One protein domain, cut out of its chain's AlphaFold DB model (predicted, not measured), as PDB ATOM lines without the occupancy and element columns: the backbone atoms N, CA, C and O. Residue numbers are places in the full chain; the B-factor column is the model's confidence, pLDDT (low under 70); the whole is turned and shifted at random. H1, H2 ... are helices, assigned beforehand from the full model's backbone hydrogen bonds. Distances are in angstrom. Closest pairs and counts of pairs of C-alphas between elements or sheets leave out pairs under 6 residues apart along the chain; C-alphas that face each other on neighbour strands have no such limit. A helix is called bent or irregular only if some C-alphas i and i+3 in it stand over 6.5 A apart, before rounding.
ATOM      1  N   CYS A  59      22.218 -28.388  42.892       76.81
ATOM      2  CA  CYS A  59      21.299 -27.252  43.058       76.81
ATOM      3  C   CYS A  59      21.068 -26.530  41.724       76.81
ATOM      4  O   CYS A  59      19.949 -26.118  41.421       76.81
ATOM      5  N   ASN A  60      22.112 -26.392  40.905       80.38
ATOM      6  CA  ASN A  60      22.001 -25.757  39.594       80.38
ATOM      7  C   ASN A  60      21.258 -26.651  38.597       80.38
ATOM      8  O   ASN A  60      20.382 -26.148  37.902       80.38
ATOM      9  N   ILE A  61      21.526 -27.964  38.586       84.75
ATOM     10  CA  ILE A  61      20.797 -28.928  37.744       84.75
ATOM     11  C   ILE A  61      19.314 -28.897  38.096       84.75
ATOM     12  O   ILE A  61      18.454 -28.801  37.223       84.75
ATOM     13  N   TYR A  62      19.007 -28.905  39.387       82.44
ATOM     14  CA  TYR A  62      17.642 -28.816  39.868       82.44
ATOM     15  C   TYR A  62      16.969 -27.492  39.476       82.44
ATOM     16  O   TYR A  62      15.834 -27.477  38.998       82.44
ATOM     17  N   THR A  63      17.685 -26.377  39.622       83.38
ATOM     18  CA  THR A  63      17.207 -25.050  39.219       83.38
ATOM     19  C   THR A  63      16.944 -24.981  37.711       83.38
ATOM     20  O   THR A  63      15.929 -24.417  37.298       83.38
ATOM     21  N   ASP A  64      17.807 -25.582  36.891       88.31
ATOM     22  CA  ASP A  64      17.634 -25.680  35.439       88.31
ATOM     23  C   ASP A  64      16.384 -26.494  35.091       88.31
ATOM     24  O   ASP A  64      15.507 -25.998  34.380       88.31
ATOM     25  N   LEU A  65      16.271 -27.713  35.636       87.62
ATOM     26  CA  LEU A  65      15.132 -28.614  35.432       87.62
ATOM     27  C   LEU A  65      13.805 -27.947  35.804       87.62
ATOM     28  O   LEU A  65      12.834 -28.039  35.049       87.62
ATOM     29  N   TYR A  66      13.771 -27.243  36.935       85.31
ATOM     30  CA  TYR A  66      12.575 -26.552  37.400       85.31
ATOM     31  C   TYR A  66      12.187 -25.379  36.495       85.31
ATOM     32  O   TYR A  66      11.029 -25.262  36.098       85.31
ATOM     33  N   ASN A  67      13.141 -24.498  36.179       84.88
ATOM     34  CA  ASN A  67      12.845 -23.250  35.474       84.88
ATOM     35  C   ASN A  67      12.572 -23.463  33.980       84.88
ATOM     36  O   ASN A  67      11.717 -22.778  33.424       84.88
ATOM     37  N   TRP A  68      13.289 -24.389  33.336       88.88
ATOM     38  CA  TRP A  68      13.308 -24.509  31.873       88.88
ATOM     39  C   TRP A  68      12.741 -25.820  31.333       88.88
ATOM     40  O   TRP A  68      12.287 -25.858  30.193       88.88
ATOM     41  N   PHE A  69      12.732 -26.886  32.137       89.19
ATOM     42  CA  PHE A  69      12.293 -28.219  31.704       89.19
ATOM     43  C   PHE A  69      11.017 -28.683  32.428       89.19
ATOM     44  O   PHE A  69      10.701 -29.869  32.480       89.19
ATOM     45  N   GLY A  70      10.271 -27.733  33.005       82.12
ATOM     46  CA  GLY A  70       8.947 -27.952  33.589       82.12
ATOM     47  C   GLY A  70       8.918 -28.857  34.820       82.12
ATOM     48  O   GLY A  70       7.835 -29.287  35.216       82.12
ATOM     49  N   PHE A  71      10.064 -29.178  35.419       82.44
ATOM     50  CA  PHE A  71      10.161 -30.137  36.516       82.44
ATOM     51  C   PHE A  71       9.610 -29.547  37.819       82.44
ATOM     52  O   PHE A  71      10.294 -28.788  38.498       82.44
ATOM     53  N   LYS A  72       8.364 -29.872  38.186       75.06
ATOM     54  CA  LYS A  72       7.680 -29.237  39.334       75.06
ATOM     55  C   LYS A  72       7.780 -30.014  40.650       75.06
ATOM     56  O   LYS A  72       7.573 -29.412  41.705       75.06
ATOM     57  N   ASN A  73       8.133 -31.302  40.624       65.19
ATOM     58  CA  ASN A  73       8.190 -32.132  41.833       65.19
ATOM     59  C   ASN A  73       9.487 -31.930  42.620       65.19
ATOM     60  O   ASN A  73      10.484 -32.615  42.445       65.19
ATOM     61  N   CYS A  74       9.448 -30.962  43.530       51.91
ATOM     62  CA  CYS A  74      10.608 -30.468  44.263       51.91
ATOM     63  C   CYS A  74      11.153 -31.416  45.346       51.91
ATOM     64  O   CYS A  74      12.248 -31.177  45.832       51.91
ATOM     65  N   ARG A  75      10.397 -32.447  45.751       50.44
ATOM     66  CA  ARG A  75      10.675 -33.245  46.963       50.44
ATOM     67  C   ARG A  75      11.335 -34.610  46.720       50.44
ATOM     68  O   ARG A  75      11.705 -35.258  47.685       50.44
ATOM     69  N   ASN A  76      11.488 -35.042  45.464       53.09
ATOM     70  CA  ASN A  76      11.851 -36.433  45.140       53.09
ATOM     71  C   ASN A  76      13.137 -36.578  44.309       53.09
ATOM     72  O   ASN A  76      13.408 -37.666  43.803       53.09
ATOM     73  N   ILE A  77      13.920 -35.510  44.116       61.81
ATOM     74  CA  ILE A  77      15.205 -35.661  43.429       61.81
ATOM     75  C   ILE A  77      16.275 -36.025  44.452       61.81
ATOM     76  O   ILE A  77      16.902 -35.156  45.052       61.81
ATOM     77  N   ASP A  78      16.485 -37.326  44.613       66.69
ATOM     78  CA  ASP A  78      17.651 -37.837  45.319       66.69
ATOM     79  C   ASP A  78      18.933 -37.502  44.534       66.69
ATOM     80  O   ASP A  78      19.036 -37.707  43.316       66.69
ATOM     81  N   THR A  79      19.928 -36.989  45.251       68.31
ATOM     82  CA  THR A  79      21.288 -36.775  44.757       68.31
ATOM     83  C   THR A  79      21.911 -38.031  44.144       68.31
ATOM     84  O   THR A  79      22.629 -37.912  43.150       68.31
ATOM     85  N   GLU A  80      21.604 -39.232  44.645       69.81
ATOM     86  CA  GLU A  80      22.085 -40.491  44.055       69.81
ATOM     87  C   GLU A  80      21.489 -40.734  42.662       69.81
ATOM     88  O   GLU A  80      22.195 -41.130  41.730       69.81
ATOM     89  N   SER A  81      20.208 -40.405  42.476       71.06
ATOM     90  CA  SER A  81      19.521 -40.503  41.184       71.06
ATOM     91  C   SER A  81      20.097 -39.525  40.157       71.06
ATOM     92  O   SER A  81      20.363 -39.909  39.011       71.06
ATOM     93  N   LEU A  82      20.369 -38.277  40.564       73.12
ATOM     94  CA  LEU A  82      21.054 -37.305  39.704       73.12
ATOM     95  C   LEU A  82      22.464 -37.765  39.346       73.12
ATOM     96  O   LEU A  82      22.848 -37.670  38.183       73.12
ATOM     97  N   ASN A  83      23.213 -38.297  40.311       72.44
ATOM     98  CA  ASN A  83      24.546 -38.839  40.069       72.44
ATOM     99  C   ASN A  83      24.531 -39.967  39.048       72.44
ATOM    100  O   ASN A  83      25.302 -39.946  38.091       72.44
ATOM    101  N   CYS A  84      23.609 -40.909  39.195       75.56
ATOM    102  CA  CYS A  84      23.457 -42.009  38.257       75.56
ATOM    103  C   CYS A  84      23.100 -41.515  36.840       75.56
ATOM    104  O   CYS A  84      23.621 -42.028  35.849       75.56
ATOM    105  N   CYS A  85      22.244 -40.492  36.734       79.94
ATOM    106  CA  CYS A  85      21.725 -40.000  35.456       79.94
ATOM    107  C   CYS A  85      22.627 -38.983  34.738       79.94
ATOM    108  O   CYS A  85      22.561 -38.896  33.515       79.94
ATOM    109  N   PHE A  86      23.437 -38.208  35.462       81.19
ATOM    110  CA  PHE A  86      24.257 -37.121  34.906       81.19
ATOM    111  C   PHE A  86      25.769 -37.381  34.969       81.19
ATOM    112  O   PHE A  86      26.549 -36.508  34.590       81.19
ATOM    113  N   THR A  87      26.187 -38.582  35.381       77.12
ATOM    114  CA  THR A  87      27.581 -39.035  35.261       77.12
ATOM    115  C   THR A  87      27.756 -39.827  33.970       77.12
ATOM    116  O   THR A  87      27.048 -40.806  33.726       77.12
ATOM    117  N   ASP A  88      28.693 -39.391  33.129       77.44
ATOM    118  CA  ASP A  88      29.034 -40.077  31.883       77.44
ATOM    119  C   ASP A  88      29.860 -41.352  32.133       77.44
ATOM    120  O   ASP A  88      30.469 -41.526  33.192       77.44
ATOM    121  N   VAL A  89      29.898 -42.259  31.152       76.81
ATOM    122  CA  VAL A  89      30.658 -43.523  31.271       76.81
ATOM    123  C   VAL A  89      32.139 -43.263  31.527       76.81
ATOM    124  O   VAL A  89      32.789 -43.987  32.277       76.81
ATOM    125  N   THR A  90      32.685 -42.204  30.927       76.25
ATOM    126  CA  THR A  90      34.103 -41.858  31.066       76.25
ATOM    127  C   THR A  90      34.495 -41.459  32.486       76.25
ATOM    128  O   THR A  90      35.656 -41.626  32.848       76.25
ATOM    129  N   ASN A  91      33.546 -40.987  33.294       70.50
ATOM    130  CA  ASN A  91      33.745 -40.599  34.688       70.50
ATOM    131  C   ASN A  91      33.155 -41.625  35.677       70.50
ATOM    132  O   ASN A  91      32.880 -41.286  36.825       70.50
ATOM    133  N   GLY A  92      32.967 -42.881  35.251       72.62
ATOM    134  CA  GLY A  92      32.484 -43.967  36.114       72.62
ATOM    135  C   GLY A  92      30.961 -44.094  36.192       72.62
ATOM    136  O   GLY A  92      30.445 -44.806  37.051       72.62
ATOM    137  N   GLY A  93      30.228 -43.421  35.303       78.81
ATOM    138  CA  GLY A  93      28.785 -43.564  35.167       78.81
ATOM    139  C   GLY A  93      28.377 -44.904  34.550       78.81
ATOM    140  O   GLY A  93      29.100 -45.512  33.763       78.81
ATOM    141  N   ILE A  94      27.159 -45.346  34.860       78.00
ATOM    142  CA  ILE A  94      26.614 -46.653  34.439       78.00
ATOM    143  C   ILE A  94      26.088 -46.610  32.978       78.00
ATOM    144  O   ILE A  94      25.555 -47.586  32.453       78.00
ATOM    145  N   GLY A  95      26.222 -45.472  32.287       76.75
ATOM    146  CA  GLY A  95      25.768 -45.284  30.902       76.75
ATOM    147  C   GLY A  95      24.355 -44.721  30.743       76.75
ATOM    148  O   GLY A  95      23.816 -44.683  29.634       76.75
ATOM    149  N   TYR A  96      23.714 -44.292  31.835       79.50
ATOM    150  CA  TYR A  96      22.398 -43.651  31.771       79.50
ATOM    151  C   TYR A  96      22.450 -42.275  31.108       79.50
ATOM    152  O   TYR A  96      21.538 -41.940  30.353       79.50
ATOM    153  N   TYR A  97      23.515 -41.509  31.331       82.56
ATOM    154  CA  TYR A  97      23.665 -40.178  30.754       82.56
ATOM    155  C   TYR A  97      23.672 -40.207  29.218       82.56
ATOM    156  O   TYR A  97      22.962 -39.442  28.568       82.56
ATOM    157  N   GLU A  98      24.389 -41.151  28.614       85.38
ATOM    158  CA  GLU A  98      24.450 -41.357  27.166       85.38
ATOM    159  C   GLU A  98      23.082 -41.730  26.595       85.38
ATOM    160  O   GLU A  98      22.668 -41.182  25.569       85.38
ATOM    161  N   LYS A  99      22.339 -42.597  27.295       83.38
ATOM    162  CA  LYS A  99      20.959 -42.944  26.925       83.38
ATOM    163  C   LYS A  99      20.043 -41.721  26.982       83.38
ATOM    164  O   LYS A  99      19.263 -41.506  26.055       83.38
ATOM    165  N   LEU A 100      20.165 -40.891  28.020       82.75
ATOM    166  CA  LEU A 100      19.395 -39.652  28.155       82.75
ATOM    167  C   LEU A 100      19.733 -38.642  27.052       82.75
ATOM    168  O   LEU A 100      18.830 -37.997  26.527       82.75
ATOM    169  N   ILE A 101      20.997 -38.532  26.635       86.75
ATOM    170  CA  ILE A 101      21.394 -37.655  25.522       86.75
ATOM    171  C   ILE A 101      20.711 -38.077  24.216       86.75
ATOM    172  O   ILE A 101      20.188 -37.224  23.491       86.75
ATOM    173  N   VAL A 102      20.729 -39.376  23.896       85.00
ATOM    174  CA  VAL A 102      20.110 -39.908  22.670       85.00
ATOM    175  C   VAL A 102      18.598 -39.699  22.712       85.00
ATOM    176  O   VAL A 102      18.027 -39.140  21.773       85.00
ATOM    177  N   LEU A 103      17.965 -40.067  23.828       81.88
ATOM    178  CA  LEU A 103      16.528 -39.918  24.024       81.88
ATOM    179  C   LEU A 103      16.089 -38.454  23.937       81.88
ATOM    180  O   LEU A 103      15.153 -38.128  23.214       81.88
ATOM    181  N   GLY A 104      16.791 -37.556  24.622       87.19
ATOM    182  CA  GLY A 104      16.448 -36.138  24.666       87.19
ATOM    183  C   GLY A 104      16.618 -35.449  23.321       87.19
ATOM    184  O   GLY A 104      15.810 -34.596  22.962       87.19
ATOM    185  N   GLY A 105      17.618 -35.863  22.537       87.12
ATOM    186  CA  GLY A 105      17.753 -35.430  21.148       87.12
ATOM    187  C   GLY A 105      16.543 -35.823  20.297       87.12
ATOM    188  O   GLY A 105      16.014 -34.980  19.578       87.12
ATOM    189  N   ARG A 106      16.077 -37.071  20.427       84.00
ATOM    190  CA  ARG A 106      14.922 -37.594  19.682       84.00
ATOM    191  C   ARG A 106      13.607 -36.937  20.112       84.00
ATOM    192  O   ARG A 106      12.797 -36.583  19.265       84.00
ATOM    193  N   ILE A 107      13.426 -36.719  21.418       84.44
ATOM    194  CA  ILE A 107      12.289 -35.970  21.974       84.44
ATOM    195  C   ILE A 107      12.254 -34.561  21.405       84.44
ATOM    196  O   ILE A 107      11.210 -34.141  20.910       84.44
ATOM    197  N   LEU A 108      13.376 -33.843  21.447       90.19
ATOM    198  CA  LEU A 108      13.420 -32.478  20.944       90.19
ATOM    199  C   LEU A 108      13.086 -32.416  19.453       90.19
ATOM    200  O   LEU A 108      12.325 -31.545  19.048       90.19
ATOM    201  N   GLU A 109      13.625 -33.332  18.649       86.25
ATOM    202  CA  GLU A 109      13.349 -33.389  17.212       86.25
ATOM    203  C   GLU A 109      11.850 -33.562  16.929       86.25
ATOM    204  O   GLU A 109      11.264 -32.755  16.207       86.25
ATOM    205  N   LEU A 110      11.217 -34.555  17.557       79.56
ATOM    206  CA  LEU A 110       9.807 -34.880  17.336       79.56
ATOM    207  C   LEU A 110       8.861 -33.800  17.866       79.56
ATOM    208  O   LEU A 110       7.913 -33.413  17.183       79.56
ATOM    209  N   TYR A 111       9.119 -33.272  19.065       84.00
ATOM    210  CA  TYR A 111       8.278 -32.215  19.627       84.00
ATOM    211  C   TYR A 111       8.453 -30.882  18.903       84.00
ATOM    212  O   TYR A 111       7.479 -30.146  18.776       84.00
ATOM    213  N   SER A 112       9.648 -30.582  18.383       86.94
ATOM    214  CA  SER A 112       9.850 -29.414  17.514       86.94
ATOM    215  C   SER A 112       9.049 -29.550  16.224       86.94
ATOM    216  O   SER A 112       8.416 -28.589  15.795       86.94
ATOM    217  N   GLU A 113       9.030 -30.748  15.631       80.81
ATOM    218  CA  GLU A 113       8.224 -31.034  14.444       80.81
ATOM    219  C   GLU A 113       6.735 -30.797  14.710       80.81
ATOM    220  O   GLU A 113       6.102 -30.022  13.999       80.81
ATOM    221  N   LEU A 114       6.200 -31.379  15.787       80.12
ATOM    222  CA  LEU A 114       4.801 -31.218  16.181       80.12
ATOM    223  C   LEU A 114       4.439 -29.763  16.517       80.12
ATOM    224  O   LEU A 114       3.382 -29.272  16.121       80.12
ATOM    225  N   HIS A 115       5.310 -29.071  17.252       85.69
ATOM    226  CA  HIS A 115       5.104 -27.680  17.646       85.69
ATOM    227  C   HIS A 115       4.969 -26.774  16.424       85.69
ATOM    228  O   HIS A 115       3.963 -26.081  16.271       85.69
ATOM    229  N   PHE A 116       5.940 -26.828  15.507       85.38
ATOM    230  CA  PHE A 116       5.887 -26.010  14.300       85.38
ATOM    231  C   PHE A 116       4.799 -26.473  13.335       85.38
ATOM    232  O   PHE A 116       4.214 -25.627  12.665       85.38
ATOM    233  N   TYR A 117       4.458 -27.764  13.310       82.31
ATOM    234  CA  TYR A 117       3.327 -28.252  12.521       82.31
ATOM    235  C   TYR A 117       2.013 -27.582  12.951       82.31
ATOM    236  O   TYR A 117       1.229 -27.094  12.139       82.31
ATOM    237  N   ASN A 118       1.783 -27.474  14.259       79.94
ATOM    238  CA  ASN A 118       0.608 -26.772  14.766       79.94
ATOM    239  C   ASN A 118       0.696 -25.257  14.525       79.94
ATOM    240  O   ASN A 118      -0.309 -24.637  14.173       79.94
ATOM    241  N   LYS A 119       1.893 -24.669  14.669       84.19
ATOM    242  CA  LYS A 119       2.137 -23.229  14.475       84.19
ATOM    243  C   LYS A 119       1.906 -22.773  13.030       84.19
ATOM    244  O   LYS A 119       1.402 -21.676  12.806       84.19
ATOM    245  N   TYR A 120       2.213 -23.628  12.057       81.44
ATOM    246  CA  TYR A 120       2.039 -23.342  10.632       81.44
ATOM    247  C   TYR A 120       0.623 -22.875  10.279       81.44
ATOM    248  O   TYR A 120       0.462 -21.945   9.494       81.44
ATOM    249  N   ASN A 121      -0.409 -23.471  10.883       76.81
ATOM    250  CA  ASN A 121      -1.799 -23.108  10.595       76.81
ATOM    251  C   ASN A 121      -2.109 -21.629  10.880       76.81
ATOM    252  O   ASN A 121      -3.032 -21.084  10.277       76.81
ATOM    253  N   TYR A 122      -1.325 -20.993  11.754       80.19
ATOM    254  CA  TYR A 122      -1.450 -19.585  12.114       80.19
ATOM    255  C   TYR A 122      -0.498 -18.687  11.303       80.19
ATOM    256  O   TYR A 122      -0.892 -17.594  10.918       80.19
ATOM    257  N   GLU A 123       0.718 -19.154  10.984       81.44
ATOM    258  CA  GLU A 123       1.763 -18.347  10.314       81.44
ATOM    259  C   GLU A 123       1.789 -18.481   8.773       81.44
ATOM    260  O   GLU A 123       2.428 -17.688   8.082       81.44
ATOM    261  N   LYS A 124       1.078 -19.453   8.178       76.69
ATOM    262  CA  LYS A 124       1.186 -19.771   6.734       76.69
ATOM    263  C   LYS A 124       0.870 -18.617   5.776       76.69
ATOM    264  O   LYS A 124       1.212 -18.682   4.593       76.69
ATOM    265  N   ASN A 125       0.153 -17.594   6.234       74.50
ATOM    266  CA  ASN A 125      -0.210 -16.444   5.406       74.50
ATOM    267  C   ASN A 125       0.923 -15.438   5.236       74.50
ATOM    268  O   ASN A 125       1.005 -14.824   4.179       74.50
ATOM    269  N   GLU A 126       1.827 -15.354   6.205       73.75
ATOM    270  CA  GLU A 126       2.996 -14.474   6.161       73.75
ATOM    271  C   GLU A 126       4.198 -15.169   5.502       73.75
ATOM    272  O   GLU A 126       5.040 -14.542   4.862       73.75
ATOM    273  N   GLU A 127       4.273 -16.496   5.628       73.88
ATOM    274  CA  GLU A 127       5.445 -17.284   5.227       73.88
ATOM    275  C   GLU A 127       5.452 -17.713   3.760       73.88
ATOM    276  O   GLU A 127       6.525 -17.954   3.208       73.88
ATOM    277  N   ILE A 128       4.272 -17.856   3.147       76.44
ATOM    278  CA  ILE A 128       4.118 -18.434   1.808       76.44
ATOM    279  C   ILE A 128       3.415 -17.450   0.886       76.44
ATOM    280  O   ILE A 128       2.275 -17.044   1.127       76.44
ATOM    281  N   VAL A 129       4.089 -17.175  -0.226       76.75
ATOM    282  CA  VAL A 129       3.615 -16.368  -1.352       76.75
ATOM    283  C   VAL A 129       2.279 -16.882  -1.884       76.75
ATOM    284  O   VAL A 129       2.108 -18.080  -2.112       76.75
ATOM    285  N   GLU A 130       1.343 -15.975  -2.151       74.56
ATOM    286  CA  GLU A 130       0.021 -16.325  -2.683       74.56
ATOM    287  C   GLU A 130       0.100 -17.064  -4.033       74.56
ATOM    288  O   GLU A 130      -0.580 -18.073  -4.222       74.56
ATOM    289  N   ASP A 131       1.012 -16.663  -4.926       75.31
ATOM    290  CA  ASP A 131       1.256 -17.363  -6.197       75.31
ATOM    291  C   ASP A 131       1.651 -18.840  -6.006       75.31
ATOM    292  O   ASP A 131       1.234 -19.683  -6.800       75.31
ATOM    293  N   LEU A 132       2.416 -19.186  -4.958       75.50
ATOM    294  CA  LEU A 132       2.736 -20.589  -4.650       75.50
ATOM    295  C   LEU A 132       1.488 -21.350  -4.207       75.50
ATOM    296  O   LEU A 132       1.262 -22.466  -4.663       75.50
ATOM    297  N   LYS A 133       0.638 -20.737  -3.376       71.56
ATOM    298  CA  LYS A 133      -0.620 -21.357  -2.921       71.56
ATOM    299  C   LYS A 133      -1.563 -21.668  -4.083       71.56
ATOM    300  O   LYS A 133      -2.298 -22.650  -4.026       71.56
ATOM    301  N   ASN A 134      -1.508 -20.866  -5.143       74.81
ATOM    302  CA  ASN A 134      -2.345 -21.021  -6.329       74.81
ATOM    303  C   ASN A 134      -1.839 -22.098  -7.311       74.81
ATOM    304  O   ASN A 134      -2.549 -22.450  -8.261       74.81
ATOM    305  N   MET A 135      -0.646 -22.670  -7.100       75.25
ATOM    306  CA  MET A 135      -0.118 -23.746  -7.943       75.25
ATOM    307  C   MET A 135      -0.836 -25.074  -7.670       75.25
ATOM    308  O   MET A 135      -0.456 -25.842  -6.791       75.25
ATOM    309  N   LYS A 136      -1.835 -25.404  -8.500       68.69
ATOM    310  CA  LYS A 136      -2.622 -26.653  -8.399       68.69
ATOM    311  C   LYS A 136      -1.787 -27.943  -8.404       68.69
ATOM    312  O   LYS A 136      -2.261 -28.974  -7.937       68.69
ATOM    313  N   CYS A 137      -0.576 -27.911  -8.962       67.56
ATOM    314  CA  CYS A 137       0.314 -29.067  -9.051       67.56
ATOM    315  C   CYS A 137       1.067 -29.381  -7.748       67.56
ATOM    316  O   CYS A 137       1.630 -30.469  -7.636       67.56
ATOM    317  N   ILE A 138       1.075 -28.471  -6.767       75.25
ATOM    318  CA  ILE A 138       1.798 -28.641  -5.504       75.25
ATOM    319  C   ILE A 138       0.790 -28.689  -4.361       75.25
ATOM    320  O   ILE A 138      -0.050 -27.809  -4.197       75.25
ATOM    321  N   LYS A 139       0.870 -29.739  -3.545       76.12
ATOM    322  CA  LYS A 139      -0.027 -29.906  -2.399       76.12
ATOM    323  C   LYS A 139       0.447 -29.063  -1.217       76.12
ATOM    324  O   LYS A 139       1.642 -29.007  -0.940       76.12
ATOM    325  N   GLU A 140      -0.495 -28.508  -0.449       77.81
ATOM    326  CA  GLU A 140      -0.212 -27.669   0.733       77.81
ATOM    327  C   GLU A 140       0.718 -28.350   1.754       77.81
ATOM    328  O   GLU A 140       1.536 -27.693   2.397       77.81
ATOM    329  N   VAL A 141       0.653 -29.684   1.851       74.50
ATOM    330  CA  VAL A 141       1.520 -30.489   2.727       74.50
ATOM    331  C   VAL A 141       3.015 -30.285   2.447       74.50
ATOM    332  O   VAL A 141       3.815 -30.385   3.372       74.50
ATOM    333  N   VAL A 142       3.402 -29.960   1.207       79.06
ATOM    334  CA  VAL A 142       4.798 -29.668   0.844       79.06
ATOM    335  C   VAL A 142       5.264 -28.394   1.536       79.06
ATOM    336  O   VAL A 142       6.303 -28.396   2.191       79.06
ATOM    337  N   TYR A 143       4.488 -27.314   1.429       82.38
ATOM    338  CA  TYR A 143       4.847 -26.031   2.030       82.38
ATOM    339  C   TYR A 143       4.877 -26.112   3.551       82.38
ATOM    340  O   TYR A 143       5.817 -25.632   4.184       82.38
ATOM    341  N   HIS A 144       3.892 -26.804   4.119       81.06
ATOM    342  CA  HIS A 144       3.849 -27.092   5.542       81.06
ATOM    343  C   HIS A 144       5.116 -27.839   5.989       81.06
ATOM    344  O   HIS A 144       5.797 -27.419   6.925       81.06
ATOM    345  N   TYR A 145       5.496 -28.903   5.279       81.50
ATOM    346  CA  TYR A 145       6.694 -29.670   5.601       81.50
ATOM    347  C   TYR A 145       7.974 -28.821   5.546       81.50
ATOM    348  O   TYR A 145       8.783 -28.876   6.471       81.50
ATOM    349  N   LEU A 146       8.158 -28.007   4.500       84.19
ATOM    350  CA  LEU A 146       9.345 -27.152   4.366       84.19
ATOM    351  C   LEU A 146       9.438 -26.120   5.494       84.19
ATOM    352  O   LEU A 146      10.503 -25.963   6.098       84.19
ATOM    353  N   TYR A 147       8.313 -25.487   5.829       86.12
ATOM    354  CA  TYR A 147       8.209 -24.564   6.956       86.12
ATOM    355  C   TYR A 147       8.647 -25.230   8.273       86.12
ATOM    356  O   TYR A 147       9.474 -24.681   9.011       86.12
ATOM    357  N   VAL A 148       8.142 -26.438   8.548       84.31
ATOM    358  CA  VAL A 148       8.472 -27.190   9.768       84.31
ATOM    359  C   VAL A 148       9.941 -27.593   9.772       84.31
ATOM    360  O   VAL A 148      10.629 -27.406  10.776       84.31
ATOM    361  N   GLN A 149      10.455 -28.098   8.651       85.12
ATOM    362  CA  GLN A 149      11.818 -28.607   8.554       85.12
ATOM    363  C   GLN A 149      12.861 -27.504   8.776       85.12
ATOM    364  O   GLN A 149      13.833 -27.738   9.497       85.12
ATOM    365  N   LYS A 150      12.653 -26.290   8.235       88.00
ATOM    366  CA  LYS A 150      13.523 -25.125   8.497       88.00
ATOM    367  C   LYS A 150      13.653 -24.866   9.994       88.00
ATOM    368  O   LYS A 150      14.758 -24.822  10.537       88.00
ATOM    369  N   ARG A 151      12.509 -24.715  10.662       89.56
ATOM    370  CA  ARG A 151      12.425 -24.322  12.073       89.56
ATOM    371  C   ARG A 151      12.898 -25.436  13.006       89.56
ATOM    372  O   ARG A 151      13.669 -25.174  13.928       89.56
ATOM    373  N   LYS A 152      12.549 -26.689  12.704       88.69
ATOM    374  CA  LYS A 152      13.062 -27.872  13.405       88.69
ATOM    375  C   LYS A 152      14.584 -27.942  13.338       88.69
ATOM    376  O   LYS A 152      15.221 -28.041  14.383       88.69
ATOM    377  N   ASN A 153      15.169 -27.842  12.138       88.75
ATOM    378  CA  ASN A 153      16.624 -27.888  11.947       88.75
ATOM    379  C   ASN A 153      17.338 -26.826  12.781       88.75
ATOM    380  O   ASN A 153      18.355 -27.102  13.411       88.75
ATOM    381  N   ARG A 154      16.751 -25.634  12.827       89.50
ATOM    382  CA  ARG A 154      17.181 -24.499  13.635       89.50
ATOM    383  C   ARG A 154      17.176 -24.784  15.140       89.50
ATOM    384  O   ARG A 154      18.132 -24.428  15.819       89.50
ATOM    385  N   VAL A 155      16.167 -25.475  15.661       91.56
ATOM    386  CA  VAL A 155      16.099 -25.854  17.085       91.56
ATOM    387  C   VAL A 155      17.095 -26.958  17.437       91.56
ATOM    388  O   VAL A 155      17.790 -26.872  18.448       91.56
ATOM    389  N   ILE A 156      17.207 -27.990  16.598       89.44
ATOM    390  CA  ILE A 156      18.096 -29.137  16.863       89.44
ATOM    391  C   ILE A 156      19.566 -28.850  16.529       89.44
ATOM    392  O   ILE A 156      20.441 -29.678  16.815       89.44
ATOM    393  N   TYR A 157      19.855 -27.703  15.910       89.19
ATOM    394  CA  TYR A 157      21.207 -27.324  15.543       89.19
ATOM    395  C   TYR A 157      22.095 -27.200  16.785       89.19
ATOM    396  O   TYR A 157      21.715 -26.660  17.825       89.19
ATOM    397  N   LYS A 158      23.325 -27.715  16.673       89.12
ATOM    398  CA  LYS A 158      24.275 -27.790  17.793       89.12
ATOM    399  C   LYS A 158      24.536 -26.417  18.410       89.12
ATOM    400  O   LYS A 158      24.585 -26.317  19.634       89.12
ATOM    401  N   ASN A 159      24.676 -25.376  17.585       85.69
ATOM    402  CA  ASN A 159      24.927 -24.034  18.104       85.69
ATOM    403  C   ASN A 159      23.709 -23.468  18.832       85.69
ATOM    404  O   ASN A 159      23.911 -22.812  19.839       85.69
ATOM    405  N   SER A 160      22.482 -23.772  18.414       87.88
ATOM    406  CA  SER A 160      21.260 -23.322  19.095       87.88
ATOM    407  C   SER A 160      21.147 -23.919  20.489       87.88
ATOM    408  O   SER A 160      20.952 -23.202  21.462       87.88
ATOM    409  N   LEU A 161      21.379 -25.229  20.616       91.38
ATOM    410  CA  LEU A 161      21.407 -25.900  21.920       91.38
ATOM    411  C   LEU A 161      22.518 -25.362  22.817       91.38
ATOM    412  O   LEU A 161      22.322 -25.179  24.017       91.38
ATOM    413  N   TYR A 162      23.684 -25.101  22.230       89.19
ATOM    414  CA  TYR A 162      24.792 -24.485  22.938       89.19
ATOM    415  C   TYR A 162      24.449 -23.061  23.402       89.19
ATOM    416  O   TYR A 162      24.642 -22.770  24.576       89.19
ATOM    417  N   LEU A 163      23.919 -22.197  22.530       84.12
ATOM    418  CA  LEU A 163      23.560 -20.810  22.844       84.12
ATOM    419  C   LEU A 163      22.444 -20.746  23.880       84.12
ATOM    420  O   LEU A 163      22.546 -19.969  24.827       84.12
ATOM    421  N   PHE A 164      21.428 -21.600  23.758       89.19
ATOM    422  CA  PHE A 164      20.387 -21.747  24.763       89.19
ATOM    423  C   PHE A 164      20.979 -22.155  26.116       89.19
ATOM    424  O   PHE A 164      20.816 -21.441  27.106       89.19
ATOM    425  N   GLY A 165      21.722 -23.267  26.151       87.75
ATOM    426  CA  GLY A 165      22.323 -23.778  27.381       87.75
ATOM    427  C   GLY A 165      23.266 -22.764  28.025       87.75
ATOM    428  O   GLY A 165      23.256 -22.576  29.235       87.75
ATOM    429  N   TYR A 166      24.040 -22.056  27.209       81.69
ATOM    430  CA  TYR A 166      24.947 -21.015  27.663       81.69
ATOM    431  C   TYR A 166      24.204 -19.795  28.227       81.69
ATOM    432  O   TYR A 166      24.596 -19.258  29.262       81.69
ATOM    433  N   SER A 167      23.137 -19.340  27.570       77.50
ATOM    434  CA  SER A 167      22.465 -18.078  27.914       77.50
ATOM    435  C   SER A 167      21.495 -18.215  29.089       77.50
ATOM    436  O   SER A 167      21.383 -17.292  29.897       77.50
ATOM    437  N   TYR A 168      20.820 -19.362  29.201       81.69
ATOM    438  CA  TYR A 168      19.664 -19.523  30.085       81.69
ATOM    439  C   TYR A 168      19.889 -20.457  31.280       81.69
ATOM    440  O   TYR A 168      19.168 -20.331  32.273       81.69
ATOM    441  N   LEU A 169      20.859 -21.376  31.209       86.62
ATOM    442  CA  LEU A 169      21.063 -22.405  32.234       86.62
ATOM    443  C   LEU A 169      22.242 -22.084  33.164       86.62
ATOM    444  O   LEU A 169      23.224 -21.445  32.780       86.62
ATOM    445  N   TYR A 170      22.154 -22.590  34.391       82.81
ATOM    446  CA  TYR A 170      23.124 -22.400  35.465       82.81
ATOM    447  C   TYR A 170      24.234 -23.452  35.434       82.81
ATOM    448  O   TYR A 170      25.408 -23.118  35.572       82.81
ATOM    449  N   THR A 171      23.901 -24.725  35.222       84.38
ATOM    450  CA  THR A 171      24.890 -25.822  35.242       84.38
ATOM    451  C   THR A 171      25.956 -25.717  34.145       84.38
ATOM    452  O   THR A 171      27.126 -25.986  34.426       84.38
ATOM    453  N   PRO A 172      25.634 -25.263  32.917       84.25
ATOM    454  CA  PRO A 172      26.626 -25.045  31.864       84.25
ATOM    455  C   PRO A 172      27.786 -24.113  32.216       84.25
ATOM    456  O   PRO A 172      28.821 -24.179  31.557       84.25
ATOM    457  N   LEU A 173      27.661 -23.295  33.264       74.69
ATOM    458  CA  LEU A 173      28.748 -22.458  33.782       74.69
ATOM    459  C   LEU A 173      29.957 -23.252  34.275       74.69
ATOM    460  O   LEU A 173      31.065 -22.727  34.303       74.69
ATOM    461  N   PHE A 174      29.745 -24.507  34.662       75.94
ATOM    462  CA  PHE A 174      30.790 -25.396  35.158       75.94
ATOM    463  C   PHE A 174      31.437 -26.221  34.034       75.94
ATOM    464  O   PHE A 174      32.344 -27.014  34.297       75.94
ATOM    465  N   PHE A 175      30.989 -26.056  32.782       78.06
ATOM    466  CA  PHE A 175      31.503 -26.799  31.635       78.06
ATOM    467  C   PHE A 175      32.506 -25.987  30.817       78.06
ATOM    468  O   PHE A 175      32.295 -24.825  30.489       78.06
ATOM    469  N   ASN A 176      33.567 -26.668  30.381       71.50
ATOM    470  CA  ASN A 176      34.647 -26.066  29.593       71.50
ATOM    471  C   ASN A 176      34.484 -26.285  28.075       71.50
ATOM    472  O   ASN A 176      35.300 -25.810  27.290       71.50
ATOM    473  N   ASN A 177      33.470 -27.044  27.638       80.06
ATOM    474  CA  ASN A 177      33.309 -27.471  26.245       80.06
ATOM    475  C   ASN A 177      31.868 -27.277  25.749       80.06
ATOM    476  O   ASN A 177      30.917 -27.720  26.397       80.06
ATOM    477  N   LYS A 178      31.718 -26.706  24.544       84.69
ATOM    478  CA  LYS A 178      30.434 -26.548  23.837       84.69
ATOM    479  C   LYS A 178      29.661 -27.869  23.735       84.69
ATOM    480  O   LYS A 178      28.458 -27.902  23.974       84.69
ATOM    481  N   ASN A 179      30.349 -28.977  23.445       88.00
ATOM    482  CA  ASN A 179      29.708 -30.289  23.309       88.00
ATOM    483  C   ASN A 179      29.096 -30.795  24.622       88.00
ATOM    484  O   ASN A 179      28.053 -31.446  24.585       88.00
ATOM    485  N   SER A 180      29.707 -30.490  25.769       86.12
ATOM    486  CA  SER A 180      29.175 -30.884  27.078       86.12
ATOM    487  C   SER A 180      27.880 -30.140  27.394       86.12
ATOM    488  O   SER A 180      26.930 -30.756  27.862       86.12
ATOM    489  N   ILE A 181      27.800 -28.855  27.033       89.44
ATOM    490  CA  ILE A 181      26.582 -28.040  27.175       89.44
ATOM    491  C   ILE A 181      25.447 -28.623  26.324       89.44
ATOM    492  O   ILE A 181      24.346 -28.836  26.823       89.44
ATOM    493  N   ILE A 182      25.722 -28.956  25.059       91.12
ATOM    494  CA  ILE A 182      24.722 -29.545  24.151       91.12
ATOM    495  C   ILE A 182      24.202 -30.885  24.691       91.12
ATOM    496  O   ILE A 182      22.997 -31.137  24.681       91.12
ATOM    497  N   LYS A 183      25.110 -31.754  25.151       92.31
ATOM    498  CA  LYS A 183      24.763 -33.046  25.759       92.31
ATOM    499  C   LYS A 183      23.897 -32.857  27.005       92.31
ATOM    500  O   LYS A 183      22.873 -33.520  27.130       92.31
ATOM    501  N   TYR A 184      24.263 -31.907  27.858       93.31
ATOM    502  CA  TYR A 184      23.531 -31.598  29.077       93.31
ATOM    503  C   TYR A 184      22.098 -31.128  28.805       93.31
ATOM    504  O   TYR A 184      21.172 -31.646  29.423       93.31
ATOM    505  N   VAL A 185      21.890 -30.224  27.837       94.88
ATOM    506  CA  VAL A 185      20.539 -29.777  27.444       94.88
ATOM    507  C   VAL A 185      19.680 -30.972  27.020       94.88
ATOM    508  O   VAL A 185      18.558 -31.124  27.495       94.88
ATOM    509  N   LYS A 186      20.218 -31.870  26.182       93.69
ATOM    510  CA  LYS A 186      19.505 -33.089  25.762       93.69
ATOM    511  C   LYS A 186      19.189 -33.998  26.950       93.69
ATOM    512  O   LYS A 186      18.058 -34.455  27.080       93.69
ATOM    513  N   ALA A 187      20.157 -34.226  27.833       90.69
ATOM    514  CA  ALA A 187      19.950 -35.047  29.019       90.69
ATOM    515  C   ALA A 187      18.863 -34.469  29.942       90.69
ATOM    516  O   ALA A 187      18.016 -35.224  30.410       90.69
ATOM    517  N   CYS A 188      18.821 -33.145  30.132       91.69
ATOM    518  CA  CYS A 188      17.780 -32.471  30.916       91.69
ATOM    519  C   CYS A 188      16.383 -32.672  30.328       91.69
ATOM    520  O   CYS A 188      15.451 -32.954  31.076       91.69
ATOM    521  N   ILE A 189      16.244 -32.591  28.999       91.62
ATOM    522  CA  ILE A 189      14.973 -32.867  28.317       91.62
ATOM    523  C   ILE A 189      14.510 -34.291  28.625       91.62
ATOM    524  O   ILE A 189      13.398 -34.482  29.107       91.62
ATOM    525  N   ALA A 190      15.358 -35.293  28.387       87.44
ATOM    526  CA  ALA A 190      14.990 -36.688  28.627       87.44
ATOM    527  C   ALA A 190      14.689 -36.972  30.101       87.44
ATOM    528  O   ALA A 190      13.727 -37.673  30.410       87.44
ATOM    529  N   TYR A 191      15.499 -36.414  31.003       85.94
ATOM    530  CA  TYR A 191      15.311 -36.558  32.439       85.94
ATOM    531  C   TYR A 191      13.967 -35.973  32.870       85.94
ATOM    532  O   TYR A 191      13.183 -36.655  33.527       85.94
ATOM    533  N   ALA A 192      13.661 -34.746  32.442       86.94
ATOM    534  CA  ALA A 192      12.387 -34.116  32.739       86.94
ATOM    535  C   ALA A 192      11.222 -34.937  32.188       86.94
ATOM    536  O   ALA A 192      10.290 -35.222  32.918       86.94
ATOM    537  N   VAL A 193      11.276 -35.400  30.944       82.50
ATOM    538  CA  VAL A 193      10.176 -36.197  30.380       82.50
ATOM    539  C   VAL A 193       9.955 -37.513  31.130       82.50
ATOM    540  O   VAL A 193       8.814 -37.937  31.292       82.50
ATOM    541  N   LYS A 194      11.026 -38.154  31.602       78.12
ATOM    542  CA  LYS A 194      10.937 -39.445  32.287       78.12
ATOM    543  C   LYS A 194      10.465 -39.331  33.736       78.12
ATOM    544  O   LYS A 194       9.716 -40.184  34.197       78.12
ATOM    545  N   PHE A 195      10.963 -38.334  34.461       75.38
ATOM    546  CA  PHE A 195      10.818 -38.254  35.916       75.38
ATOM    547  C   PHE A 195       9.870 -37.143  36.379       75.38
ATOM    548  O   PHE A 195       9.631 -36.998  37.574       75.38
ATOM    549  N   ASN A 196       9.338 -36.340  35.459       73.00
ATOM    550  CA  ASN A 196       8.348 -35.323  35.770       73.00
ATOM    551  C   ASN A 196       6.938 -35.882  35.580       73.00
ATOM    552  O   ASN A 196       6.606 -36.418  34.527       73.00
ATOM    553  N   GLU A 197       6.085 -35.673  36.573       68.75
ATOM    554  CA  GLU A 197       4.658 -36.002  36.488       68.75
ATOM    555  C   GLU A 197       3.876 -34.964  35.668       68.75
ATOM    556  O   GLU A 197       2.734 -35.198  35.274       68.75
ATOM    557  N   SER A 198       4.470 -33.794  35.406       70.12
ATOM    558  CA  SER A 198       3.798 -32.746  34.646       70.12
ATOM    559  C   SER A 198       3.731 -33.070  33.153       70.12
ATOM    560  O   SER A 198       4.674 -33.596  32.558       70.12
ATOM    561  N   ASN A 199       2.618 -32.682  32.531       77.88
ATOM    562  CA  ASN A 199       2.408 -32.854  31.102       77.88
ATOM    563  C   ASN A 199       3.498 -32.126  30.290       77.88
ATOM    564  O   ASN A 199       3.645 -30.906  30.393       77.88
ATOM    565  N   ILE A 200       4.214 -32.860  29.438       82.19
ATOM    566  CA  ILE A 200       5.257 -32.345  28.539       82.19
ATOM    567  C   ILE A 200       4.783 -31.182  27.656       82.19
ATOM    568  O   ILE A 200       5.523 -30.218  27.446       82.19
ATOM    569  N   PHE A 201       3.521 -31.207  27.220       80.44
ATOM    570  CA  PHE A 201       2.923 -30.147  26.405       80.44
ATOM    571  C   PHE A 201       2.810 -28.803  27.144       80.44
ATOM    572  O   PHE A 201       2.629 -27.775  26.501       80.44
ATOM    573  N   SER A 202       2.943 -28.784  28.476       82.69
ATOM    574  CA  SER A 202       2.859 -27.552  29.271       82.69
ATOM    575  C   SER A 202       4.139 -26.708  29.269       82.69
ATOM    576  O   SER A 202       4.073 -25.522  29.576       82.69
ATOM    577  N   TRP A 203       5.295 -27.291  28.934       87.19
ATOM    578  CA  TRP A 203       6.590 -26.598  29.007       87.19
ATOM    579  C   TRP A 203       7.432 -26.730  27.736       87.19
ATOM    580  O   TRP A 203       8.182 -25.811  27.408       87.19
ATOM    581  N   MET A 204       7.287 -27.825  26.985       89.44
ATOM    582  CA  MET A 204       8.083 -28.082  25.785       89.44
ATOM    583  C   MET A 204       7.928 -27.005  24.691       89.44
ATOM    584  O   MET A 204       8.955 -26.590  24.156       89.44
ATOM    585  N   PRO A 205       6.720 -26.482  24.378       90.19
ATOM    586  CA  PRO A 205       6.576 -25.399  23.396       90.19
ATOM    587  C   PRO A 205       7.403 -24.156  23.744       90.19
ATOM    588  O   PRO A 205       8.090 -23.606  22.889       90.19
ATOM    589  N   SER A 206       7.398 -23.751  25.020       90.12
ATOM    590  CA  SER A 206       8.189 -22.611  25.495       90.12
ATOM    591  C   SER A 206       9.690 -22.878  25.354       90.12
ATOM    592  O   SER A 206      10.424 -22.044  24.826       90.12
ATOM    593  N   LEU A 207      10.148 -24.077  25.736       93.25
ATOM    594  CA  LEU A 207      11.544 -24.477  25.562       93.25
ATOM    595  C   LEU A 207      11.979 -24.421  24.087       93.25
ATOM    596  O   LEU A 207      13.041 -23.879  23.785       93.25
ATOM    597  N   ILE A 208      11.164 -24.962  23.177       93.44
ATOM    598  CA  ILE A 208      11.430 -24.972  21.730       93.44
ATOM    599  C   ILE A 208      11.582 -23.546  21.203       93.44
ATOM    600  O   ILE A 208      12.559 -23.259  20.515       93.44
ATOM    601  N   GLU A 209      10.663 -22.646  21.559       91.19
ATOM    602  CA  GLU A 209      10.729 -21.239  21.157       91.19
ATOM    603  C   GLU A 209      11.988 -20.565  21.721       91.19
ATOM    604  O   GLU A 209      12.728 -19.925  20.980       91.19
ATOM    605  N   HIS A 210      12.324 -20.766  22.997       89.75
ATOM    606  CA  HIS A 210      13.545 -20.187  23.566       89.75
ATOM    607  C   HIS A 210      14.824 -20.705  22.900       89.75
ATOM    608  O   HIS A 210      15.740 -19.915  22.662       89.75
ATOM    609  N   ILE A 211      14.901 -21.995  22.554       91.94
ATOM    610  CA  ILE A 211      16.025 -22.528  21.770       91.94
ATOM    611  C   ILE A 211      16.035 -21.891  20.376       91.94
ATOM    612  O   ILE A 211      17.088 -21.430  19.931       91.94
ATOM    613  N   TYR A 212      14.877 -21.812  19.715       89.19
ATOM    614  CA  TYR A 212      14.732 -21.231  18.380       89.19
ATOM    615  C   TYR A 212      15.184 -19.767  18.339       89.19
ATOM    616  O   TYR A 212      15.952 -19.389  17.455       89.19
ATOM    617  N   TYR A 213      14.770 -18.965  19.321       85.12
ATOM    618  CA  TYR A 213      15.119 -17.551  19.432       85.12
ATOM    619  C   TYR A 213      16.541 -17.317  19.954       85.12
ATOM    620  O   TYR A 213      17.126 -16.280  19.653       85.12
ATOM    621  N   SER A 214      17.135 -18.258  20.700       81.38
ATOM    622  CA  SER A 214      18.499 -18.096  21.237       81.38
ATOM    623  C   SER A 214      19.575 -17.936  20.160       81.38
ATOM    624  O   SER A 214      20.594 -17.296  20.405       81.38
ATOM    625  N   GLN A 215      19.342 -18.497  18.974       79.44
ATOM    626  CA  GLN A 215      20.248 -18.417  17.828       79.44
ATOM    627  C   GLN A 215      19.910 -17.282  16.851       79.44
ATOM    628  O   GLN A 215      20.665 -17.093  15.900       79.44
ATOM    629  N   LYS A 216      18.783 -16.569  17.028       77.75
ATOM    630  CA  LYS A 216      18.435 -15.464  16.125       77.75
ATOM    631  C   LYS A 216      19.539 -14.418  16.190       77.75
ATOM    632  O   LYS A 216      19.905 -13.966  17.279       77.75
TER     633      LYS A 216
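AT A GLANCE: This is residues 59 to 216 of the 527 residues of an uncharacterized protein of Plasmodium falciparum (isolate Palo Alto / Uganda) (UniProt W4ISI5). A long kinked helix, H3, runs from a cluster of helices out into an arm, and H5 folds back beside it toward that cluster; little H4 lies at the arm's far end, where residues 134 to 139 stick out. In the cluster H8 crosses the first part of H3, H6 and H9 pack with H8 and H3 respectively, and H1, H2 and H7 lie round the end away from the arm. The printed part has 158 residues with nine named helices, H1 to H9 in chain order, and no named strand; the class is all helix. It is elongated, spanning 59 by 31 by 25 A, yet only just compact, close to loose, with a radius of gyration of the C-alphas of 17.8 A.

IN THESE COORDINATES: Find C-alpha 96 at (22.398, -43.651, 31.771); from there H3 runs through residues 96 to 127, 41.1 A, to C-alpha 127 at (5.445, -17.284, 5.227). It has a kink of 70 degrees near residue 121 and is irregular, with C-alphas 122 and 125 7.5 A apart. Before it look for H1, residues 59 to 68, and H2, residues 79 to 86. After it come H4, residues 130 to 133, and H5, residues 140 to 156, 24.4 A. Then find H6, residues 158 to 168, H7, residues 171 to 174, H8, residues 178 to 195, 25.8 A, and H9, residues 204 to 214, ending at C-alpha 214 (18.499, -18.096, 21.237).

HOW THE PARTS SIT: Start at H3, the hub, which touches H2, H5, H8 and H9. With residues 97 to 108 alone it touches H8, about perpendicular at 87 degrees; the closest C-alphas, of Gly 104 and Ala 190, are 4.3 A apart. H5 touches H3 at a steep tilt of 43 degrees, opposite ways, closest at the C-alphas of Phe 116 and Val 148, 5.3 A. H6 touches H9, about perpendicular at 81 degrees, with the C-alphas of Phe 164 and Ile 211 closest at 5.3 A. H1 and H7 only just touch, with 3 pairs of C-alphas within 8 A, closest at Asn 60 and Thr 171, 5.2 A. H4 touches no helix. Every O i to N i+4 pair is within hydrogen-bond range in H1, H2, H5, H6, H8 and H9, against 24 of 28 in H3; H4 and H7 are too short for such a pair.

THE WHOLE: Look from Glu 80 to Lys 136 for the two C-alphas farthest apart, 59.6 A. The printed part has no cut, and no link is long. Expect low confidence, pLDDT under 70, at residues 73 to 80, 136 to 137 and 197.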